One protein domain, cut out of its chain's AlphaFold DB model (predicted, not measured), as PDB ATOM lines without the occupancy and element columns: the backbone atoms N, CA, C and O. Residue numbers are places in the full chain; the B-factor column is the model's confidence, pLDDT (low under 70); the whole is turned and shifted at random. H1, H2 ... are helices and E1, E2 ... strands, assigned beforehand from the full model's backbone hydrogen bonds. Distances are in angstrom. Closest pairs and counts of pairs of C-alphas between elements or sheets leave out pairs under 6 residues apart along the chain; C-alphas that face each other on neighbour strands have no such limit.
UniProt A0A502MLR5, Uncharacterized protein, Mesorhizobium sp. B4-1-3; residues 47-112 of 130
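Overview. This is residues 47 to 112 of the 130 residues of an uncharacterized protein of Mesorhizobium sp. B4-1-3 (UniProt A0A502MLR5). With little regular structure, this elongated domain has H2 over a small parallel two-strand sheet, E1 beside E2, H1 toward one end, and the long loop of residues 92 to 108 toward the other. The 66 printed residues run H1, H2, E1, E2, a mixed class with only 24 in named elements. It is compact, with a radius of gyration of the C-alphas of 11.2 A, and spans 36 by 21 by 16 A.

Arrangement. H1, residues 56 to 64, and H2, residues 75 to 83, are close but not clearly touching, the closest C-alphas being Pro 56 and Leu 81, 5.7 A; they run the same way at a steep tilt of 67 degrees. The closest C-alphas of H2 and E1, residues 89 to 91, are Ala 78 and Ile 89, 6.3 A. E2, residues 109 to 111, is parallel to E1 at 33 degrees, with N 110 and O 89 at 2.9 A, within hydrogen-bond range. Residues 71 to 72 also pair with 90 to 91, parallel. H1 is apart from both strands. Every O i to N i+4 pair is within range in H1, 4 of 5 in H2.

Along the chain. H1 begins at C-alpha 56 (367.617, 100.026, 270.790); H1 and H2 are each 12.3 A long. E1, 6.4 A, and E2, 6.6 A, follow, E2 ending at C-alpha 111 (370.152, 93.628, 252.466).

Size, cuts and confidence. The farthest C-alphas, Arg 65 and Glu 98, are 37.0 A apart. The printed part has no cut; the link from E1 to E2 is long. Residues 93 to 112 have pLDDT under 70.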
ATOM      1  N   ARG A  47     380.458 100.646 262.232       91.56
ATOM      2  CA  ARG A  47     379.115 100.075 262.117       91.56
ATOM      3  C   ARG A  47     378.920  99.035 263.221       91.56
ATOM      4  O   ARG A  47     379.404  97.912 263.058       91.56
ATOM      5  N   PRO A  48     378.265  99.376 264.338       90.75
ATOM      6  CA  PRO A  48     378.124  98.463 265.455       90.75
ATOM      7  C   PRO A  48     377.205  97.306 265.074       90.75
ATOM      8  O   PRO A  48     376.332  97.425 264.209       90.75
ATOM      9  N   HIS A  49     377.427  96.156 265.698       91.31
ATOM     10  CA  HIS A  49     376.624  94.971 265.455       91.31
ATOM     11  C   HIS A  49     375.672  94.734 266.622       91.31
ATOM     12  O   HIS A  49     376.095  94.277 267.679       91.31
ATOM     13  N   ALA A  50     374.377  94.947 266.389       87.88
ATOM     14  CA  ALA A  50     373.343  94.855 267.418       87.88
ATOM     15  C   ALA A  50     373.056  93.415 267.885       87.88
ATOM     16  O   ALA A  50     372.181  93.186 268.711       87.88
ATOM     17  N   LYS A  51     373.777  92.407 267.369       83.56
ATOM     18  CA  LYS A  51     373.648  91.015 267.831       83.56
ATOM     19  C   LYS A  51     374.085  90.875 269.290       83.56
ATOM     20  O   LYS A  51     373.581  89.988 269.986       83.56
ATOM     21  N   THR A  52     375.035  91.702 269.721       81.06
ATOM     22  CA  THR A  52     375.611  91.654 271.066       81.06
ATOM     23  C   THR A  52     374.602  92.150 272.095       81.06
ATOM     24  O   THR A  52     374.207  91.393 272.975       81.06
ATOM     25  N   ASP A  53     374.151  93.388 271.945       81.44
ATOM     26  CA  ASP A  53     373.312  94.109 272.900       81.44
ATOM     27  C   ASP A  53     371.809  93.910 272.659       81.44
ATOM     28  O   ASP A  53     371.040  93.914 273.617       81.44
ATOM     29  N   LYS A  54     371.386  93.709 271.400       86.50
ATOM     30  CA  LYS A  54     369.979  93.593 270.965       86.50
ATOM     31  C   LYS A  54     369.071  94.670 271.573       86.50
ATOM     32  O   LYS A  54     367.893  94.416 271.822       86.50
ATOM     33  N   SER A  55     369.620  95.858 271.825       90.12
ATOM     34  CA  SER A  55     368.956  96.912 272.579       90.12
ATOM     35  C   SER A  55     368.940  98.204 271.770       90.12
ATOM     36  O   SER A  55     369.998  98.790 271.528       90.12
ATOM     37  N   PRO A  56     367.751  98.709 271.400       91.50
ATOM     38  CA  PRO A  56     367.617 100.026 270.790       91.50
ATOM     39  C   PRO A  56     368.293 101.151 271.575       91.50
ATOM     40  O   PRO A  56     368.869 102.054 270.980       91.50
ATOM     41  N   VAL A  57     368.266 101.068 272.908       92.00
ATOM     42  CA  VAL A  57     368.854 102.080 273.795       92.00
ATOM     43  C   VAL A  57     370.375 102.124 273.634       92.00
ATOM     44  O   VAL A  57     370.958 103.198 273.530       92.00
ATOM     45  N   ILE A  58     371.031 100.962 273.557       92.44
ATOM     46  CA  ILE A  58     372.485 100.897 273.358       92.44
ATOM     47  C   ILE A  58     372.862 101.322 271.935       92.44
ATOM     48  O   ILE A  58     373.859 102.024 271.753       92.44
ATOM     49  N   ALA A  59     372.060 100.946 270.935       91.81
ATOM     50  CA  ALA A  59     372.260 101.398 269.561       91.81
ATOM     51  C   ALA A  59     372.207 102.933 269.460       91.81
ATOM     52  O   ALA A  59     373.078 103.531 268.827       91.81
ATOM     53  N   ASP A  60     371.249 103.576 270.131       91.88
ATOM     54  CA  ASP A  60     371.150 105.037 270.179       91.88
ATOM     55  C   ASP A  60     372.378 105.675 270.850       91.88
ATOM     56  O   ASP A  60     373.009 106.562 270.276       91.88
ATOM     57  N   LEU A  61     372.827 105.143 271.994       92.81
ATOM     58  CA  LEU A  61     374.045 105.612 272.673       92.81
ATOM     59  C   LEU A  61     375.305 105.525 271.795       92.81
ATOM     60  O   LEU A  61     376.210 106.358 271.922       92.81
ATOM     61  N   GLN A  62     375.387 104.528 270.912       93.50
ATOM     62  CA  GLN A  62     376.470 104.402 269.933       93.50
ATOM     63  C   GLN A  62     376.344 105.450 268.820       93.50
ATOM     64  O   GLN A  62     377.340 106.079 268.453       93.50
ATOM     65  N   ILE A  63     375.132 105.659 268.297       91.81
ATOM     66  CA  ILE A  63     374.845 106.638 267.239       91.81
ATOM     67  C   ILE A  63     375.156 108.058 267.725       91.81
ATOM     68  O   ILE A  63     375.858 108.797 267.034       91.81
ATOM     69  N   GLN A  64     374.748 108.413 268.946       91.75
ATOM     70  CA  GLN A  64     375.074 109.698 269.580       91.75
ATOM     71  C   GLN A  64     376.590 109.937 269.694       91.75
ATOM     72  O   GLN A  64     377.063 111.073 269.663       91.75
ATOM     73  N   ARG A  65     377.384 108.864 269.779       92.81
ATOM     74  CA  ARG A  65     378.853 108.914 269.818       92.81
ATOM     75  C   ARG A  65     379.509 108.937 268.435       92.81
ATOM     76  O   ARG A  65     380.735 108.969 268.355       92.81
ATOM     77  N   GLY A  66     378.724 108.989 267.361       89.81
ATOM     78  CA  GLY A  66     379.201 109.094 265.981       89.81
ATOM     79  C   GLY A  66     379.336 107.754 265.258       89.81
ATOM     80  O   GLY A  66     379.924 107.703 264.175       89.81
ATOM     81  N   ALA A  67     378.808 106.665 265.825       91.25
ATOM     82  CA  ALA A  67     378.667 105.423 265.082       91.25
ATOM     83  C   ALA A  67     377.691 105.609 263.912       91.25
ATOM     84  O   ALA A  67     376.694 106.324 264.018       91.25
ATOM     85  N   ILE A  68     377.959 104.938 262.791       91.62
ATOM     86  CA  ILE A  68     376.946 104.813 261.742       91.62
ATOM     87  C   ILE A  68     375.926 103.749 262.147       91.62
ATOM     88  O   ILE A  68     376.154 102.953 263.055       91.62
ATOM     89  N   TRP A  69     374.804 103.718 261.447       89.75
ATOM     90  CA  TRP A  69     373.664 102.889 261.809       89.75
ATOM     91  C   TRP A  69     373.982 101.390 261.920       89.75
ATOM     92  O   TRP A  69     374.769 100.885 261.120       89.75
ATOM     93  N   PRO A  70     373.381 100.647 262.861       91.44
ATOM     94  CA  PRO A  70     373.797  99.294 263.216       91.44
ATOM     95  C   PRO A  70     373.627  98.252 262.102       91.44
ATOM     96  O   PRO A  70     372.979  98.450 261.070       91.44
ATOM     97  N   CYS A  71     374.237  97.093 262.333       91.88
ATOM     98  CA  CYS A  71     374.004  95.875 261.569       91.88
ATOM     99  C   CYS A  71     373.497  94.737 262.463       91.88
ATOM    100  O   CYS A  71     373.837  94.648 263.643       91.88
ATOM    101  N   VAL A  72     372.693  93.848 261.892       90.19
ATOM    102  CA  VAL A  72     371.989  92.768 262.595       90.19
ATOM    103  C   VAL A  72     372.176  91.432 261.894       90.19
ATOM    104  O   VAL A  72     372.568  91.377 260.726       90.19
ATOM    105  N   GLN A  73     371.921  90.346 262.622       88.25
ATOM    106  CA  GLN A  73     372.097  88.991 262.106       88.25
ATOM    107  C   GLN A  73     370.779  88.364 261.651       88.25
ATOM    108  O   GLN A  73     370.813  87.404 260.892       88.25
ATOM    109  N   LYS A  74     369.631  88.853 262.123       84.44
ATOM    110  CA  LYS A  74     368.305  88.338 261.754       84.44
ATOM    111  C   LYS A  74     367.347  89.487 261.488       84.44
ATOM    112  O   LYS A  74     367.476  90.536 262.111       84.44
ATOM    113  N   VAL A  75     366.344  89.274 260.640       83.44
ATOM    114  CA  VAL A  75     365.388  90.347 260.345       83.44
ATOM    115  C   VAL A  75     364.529  90.730 261.551       83.44
ATOM    116  O   VAL A  75     364.308  91.915 261.755       83.44
ATOM    117  N   GLY A  76     364.169  89.797 262.436       84.25
ATOM    118  CA  GLY A  76     363.459  90.157 263.674       84.25
ATOM    119  C   GLY A  76     364.240  91.127 264.580       84.25
ATOM    120  O   GLY A  76     363.648  91.922 265.298       84.25
ATOM    121  N   GLU A  77     365.578  91.125 264.518       86.62
ATOM    122  CA  GLU A  77     366.398  92.138 265.204       86.62
ATOM    123  C   GLU A  77     366.317  93.495 264.481       86.62
ATOM    124  O   GLU A  77     366.327  94.544 265.124       86.62
ATOM    125  N   ALA A  78     366.214  93.480 263.148       87.00
ATOM    126  CA  ALA A  78     366.037  94.685 262.345       87.00
ATOM    127  C   ALA A  78     364.685  95.356 262.603       87.00
ATOM    128  O   ALA A  78     364.629  96.575 262.710       87.00
ATOM    129  N   GLU A  79     363.611  94.576 262.723       88.06
ATOM    130  CA  GLU A  79     362.259  95.085 262.987       88.06
ATOM    131  C   GLU A  79     362.214  95.908 264.277       88.06
ATOM    132  O   GLU A  79     361.704  97.026 264.282       88.06
ATOM    133  N   ILE A  80     362.824  95.396 265.351       88.31
ATOM    134  CA  ILE A  80     362.865  96.071 266.654       88.31
ATOM    135  C   ILE A  80     363.613  97.408 266.557       88.31
ATOM    136  O   ILE A  80     363.141  98.418 267.076       88.31
ATOM    137  N   LEU A  81     364.757  97.435 265.867       87.31
ATOM    138  CA  LEU A  81     365.532  98.665 265.667       87.31
ATOM    139  C   LEU A  81     364.818  99.659 264.734       87.31
ATOM    140  O   LEU A  81     364.892 100.871 264.935       87.31
ATOM    141  N   ALA A  82     364.106  99.167 263.721       88.44
ATOM    142  CA  ALA A  82     363.327 100.014 262.823       88.44
ATOM    143  C   ALA A  82     362.157 100.668 263.574       88.44
ATOM    144  O   ALA A  82     361.916 101.863 263.418       88.44
ATOM    145  N   TRP A  83     361.473  99.916 264.440       88.50
ATOM    146  CA  TRP A  83     360.415 100.444 265.307       88.50
ATOM    147  C   TRP A  83     360.915 101.458 266.330       88.50
ATOM    148  O   TRP A  83     360.175 102.376 266.671       88.50
ATOM    149  N   SER A  84     362.165 101.354 266.781       86.75
ATOM    150  CA  SER A  84     362.774 102.379 267.631       86.75
ATOM    151  C   SER A  84     363.252 103.620 266.867       86.75
ATOM    152  O   SER A  84     363.849 104.503 267.471       86.75
ATOM    153  N   GLY A  85     363.022 103.696 265.551       86.50
ATOM    154  CA  GLY A  85     363.356 104.862 264.733       86.50
ATOM    155  C   GLY A  85     364.764 104.857 264.135       86.50
ATOM    156  O   GLY A  85     365.208 105.892 263.643       86.50
ATOM    157  N   VAL A  86     365.476 103.722 264.139       85.12
ATOM    158  CA  VAL A  86     366.778 103.617 263.463       85.12
ATOM    159  C   VAL A  86     366.555 103.595 261.941       85.12
ATOM    160  O   VAL A  86     365.926 102.665 261.431       85.12
ATOM    161  N   PRO A  87     367.085 104.573 261.184       79.94
ATOM    162  CA  PRO A  87     366.695 104.791 259.794       79.94
ATOM    163  C   PRO A  87     367.416 103.905 258.767       79.94
ATOM    164  O   PRO A  87     367.013 103.874 257.606       79.94
ATOM    165  N   ASP A  88     368.490 103.203 259.140       85.38
ATOM    166  CA  ASP A  88     369.255 102.357 258.212       85.38
ATOM    167  C   ASP A  88     369.831 101.140 258.937       85.38
ATOM    168  O   ASP A  88     370.687 101.257 259.808       85.38
ATOM    169  N   ILE A  89     369.390  99.940 258.590       86.81
ATOM    170  CA  ILE A  89     369.836  98.725 259.276       86.81
ATOM    171  C   ILE A  89     370.365  97.741 258.246       86.81
ATOM    172  O   ILE A  89     369.663  97.366 257.309       86.81
ATOM    173  N   LEU A  90     371.611  97.300 258.429       87.75
ATOM    174  CA  LEU A  90     372.218  96.288 257.563       87.75
ATOM    175  C   LEU A  90     372.011  94.890 258.121       87.75
ATOM    176  O   LEU A  90     372.565  94.552 259.167       87.75
ATOM    177  N   VAL A  91     371.316  94.045 257.371       85.19
ATOM    178  CA  VAL A  91     371.179  92.624 257.701       85.19
ATOM    179  C   VAL A  91     372.339  91.848 257.080       85.19
ATOM    180  O   VAL A  91     372.520  91.864 255.865       85.19
ATOM    181  N   ARG A  92     373.142  91.167 257.911       77.62
ATOM    182  CA  ARG A  92     374.278  90.321 257.491       77.62
ATOM    183  C   ARG A  92     373.922  88.832 257.506       77.62
ATOM    184  O   ARG A  92     374.613  88.018 258.120       77.62
ATOM    185  N   LEU A  93     372.827  88.472 256.843       69.06
ATOM    186  CA  LEU A  93     372.364  87.090 256.726       69.06
ATOM    187  C   LEU A  93     372.024  86.750 255.278       69.06
ATOM    188  O   LEU A  93     371.468  87.566 254.550       69.06
ATOM    189  N   PHE A  94     372.320  85.511 254.890       57.91
ATOM    190  CA  PHE A  94     371.717  84.895 253.720       57.91
ATOM    191  C   PHE A  94     370.354  84.326 254.121       57.91
ATOM    192  O   PHE A  94     370.270  83.242 254.705       57.91
ATOM    193  N   GLU A  95     369.286  85.079 253.872       55.19
ATOM    194  CA  GLU A  95     367.932  84.565 254.061       55.19
ATOM    195  C   GLU A  95     367.477  83.772 252.839       55.19
ATOM    196  O   GLU A  95     367.684  84.164 251.689       55.19
ATOM    197  N   ARG A  96     366.827  82.634 253.106       51.22
ATOM    198  CA  ARG A  96     366.090  81.893 252.083       51.22
ATOM    199  C   ARG A  96     364.994  82.810 251.500       51.22
ATOM    200  O   ARG A  96     364.366  83.531 252.276       51.22
ATOM    201  N   PRO A  97     364.733  82.778 250.180       52.09
ATOM    202  CA  PRO A  97     363.849  83.736 249.503       52.09
ATOM    203  C   PRO A  97     362.449  83.860 250.119       52.09
ATOM    204  O   PRO A  97     361.903  84.953 250.182       52.09
ATOM    205  N   GLU A  98     361.893  82.761 250.632       53.03
ATOM    206  CA  GLU A  98     360.557  82.724 251.245       53.03
ATOM    207  C   GLU A  98     360.428  83.428 252.611       53.03
ATOM    208  O   GLU A  98     359.318  83.565 253.120       53.03
ATOM    209  N   ARG A  99     361.535  83.873 253.221       53.44
ATOM    210  CA  ARG A  99     361.540  84.578 254.516       53.44
ATOM    211  C   ARG A  99     361.958  86.043 254.440       53.44
ATOM    212  O   ARG A  99     362.012  86.689 255.481       53.44
ATOM    213  N   GLN A 100     362.210  86.561 253.239       54.56
ATOM    214  CA  GLN A 100     362.543  87.971 253.070       54.56
ATOM    215  C   GLN A 100     361.358  88.835 253.496       54.56
ATOM    216  O   GLN A 100     360.246  88.687 252.980       54.56
ATOM    217  N   LEU A 101     361.600  89.757 254.426       55.25
ATOM    218  CA  LEU A 101     360.607  90.772 254.737       55.25
ATOM    219  C   LEU A 101     360.354  91.643 253.512       55.25
ATOM    220  O   LEU A 101     361.276  92.075 252.816       55.25
ATOM    221  N   ASN A 102     359.082  91.935 253.269       52.59
ATOM    222  CA  ASN A 102     358.698  92.831 252.197       52.59
ATOM    223  C   ASN A 102     359.266  94.232 252.483       52.59
ATOM    224  O   ASN A 102     358.945  94.845 253.495       52.59
ATOM    225  N   ARG A 103     360.081  94.788 251.580       51.09
ATOM    226  CA  ARG A 103     360.647  96.143 251.743       51.09
ATOM    227  C   ARG A 103     359.589  97.226 251.955       51.09
ATOM    228  O   ARG A 103     359.879  98.236 252.585       51.09
ATOM    229  N   SER A 104     358.363  97.015 251.472       49.53
ATOM    230  CA  SER A 104     357.252  97.940 251.723       49.53
ATOM    231  C   SER A 104     356.801  97.976 253.189       49.53
ATOM    232  O   SER A 104     356.282  99.001 253.617       49.53
ATOM    233  N   SER A 105     357.051  96.927 253.984       52.28
ATOM    234  CA  SER A 105     356.778  96.938 255.426       52.28
ATOM    235  C   SER A 105     357.922  97.531 256.260       52.28
ATOM    236  O   SER A 105     357.688  97.910 257.403       52.28
ATOM    237  N   CYS A 106     359.143  97.637 255.719       49.78
ATOM    238  CA  CYS A 106     360.317  98.197 256.407       49.78
ATOM    239  C   CYS A 106     361.273  98.907 255.420       49.78
ATOM    240  O   CYS A 106     362.256  98.309 254.975       49.78
ATOM    241  N   PRO A 107     361.043 100.195 255.101       60.34
ATOM    242  CA  PRO A 107     361.862 100.931 254.128       60.34
ATOM    243  C   PRO A 107     363.306 101.204 254.595       60.34
ATOM    244  O   PRO A 107     364.170 101.519 253.780       60.34
ATOM    245  N   HIS A 108     363.583 101.051 255.892       61.06
ATOM    246  CA  HIS A 108     364.883 101.281 256.537       61.06
ATOM    247  C   HIS A 108     365.866 100.100 256.391       61.06
ATOM    248  O   HIS A 108     367.026 100.188 256.804       61.06
ATOM    249  N   LEU A 109     365.415  98.970 255.831       55.66
ATOM    250  CA  LEU A 109     366.195  97.739 255.742       55.66
ATOM    251  C   LEU A 109     367.111  97.730 254.511       55.66
ATOM    252  O   LEU A 109     366.652  97.900 253.379       55.66
ATOM    253  N   ARG A 110     368.406  97.461 254.714       62.34
ATOM    254  CA  ARG A 110     369.353  97.162 253.631       62.34
ATOM    255  C   ARG A 110     369.821  95.713 253.703       62.34
ATOM    256  O   ARG A 110     370.407  95.286 254.701       62.34
ATOM    257  N   ASP A 111     369.652  94.995 252.598       60.31
ATOM    258  CA  ASP A 111     370.152  93.628 252.466       60.31
ATOM    259  C   ASP A 111     371.655  93.643 252.182       60.31
ATOM    260  O   ASP A 111     372.113  94.089 251.126       60.31
ATOM    261  N   GLY A 112     372.440  93.130 253.125       52.88
ATOM    262  CA  GLY A 112     373.846  92.820 252.920       52.88
ATOM    263  C   GLY A 112     373.991  91.446 252.287       52.88
ATOM    264  O   GLY A 112     374.457  90.521 252.948       52.88
TER     265      GLY A 112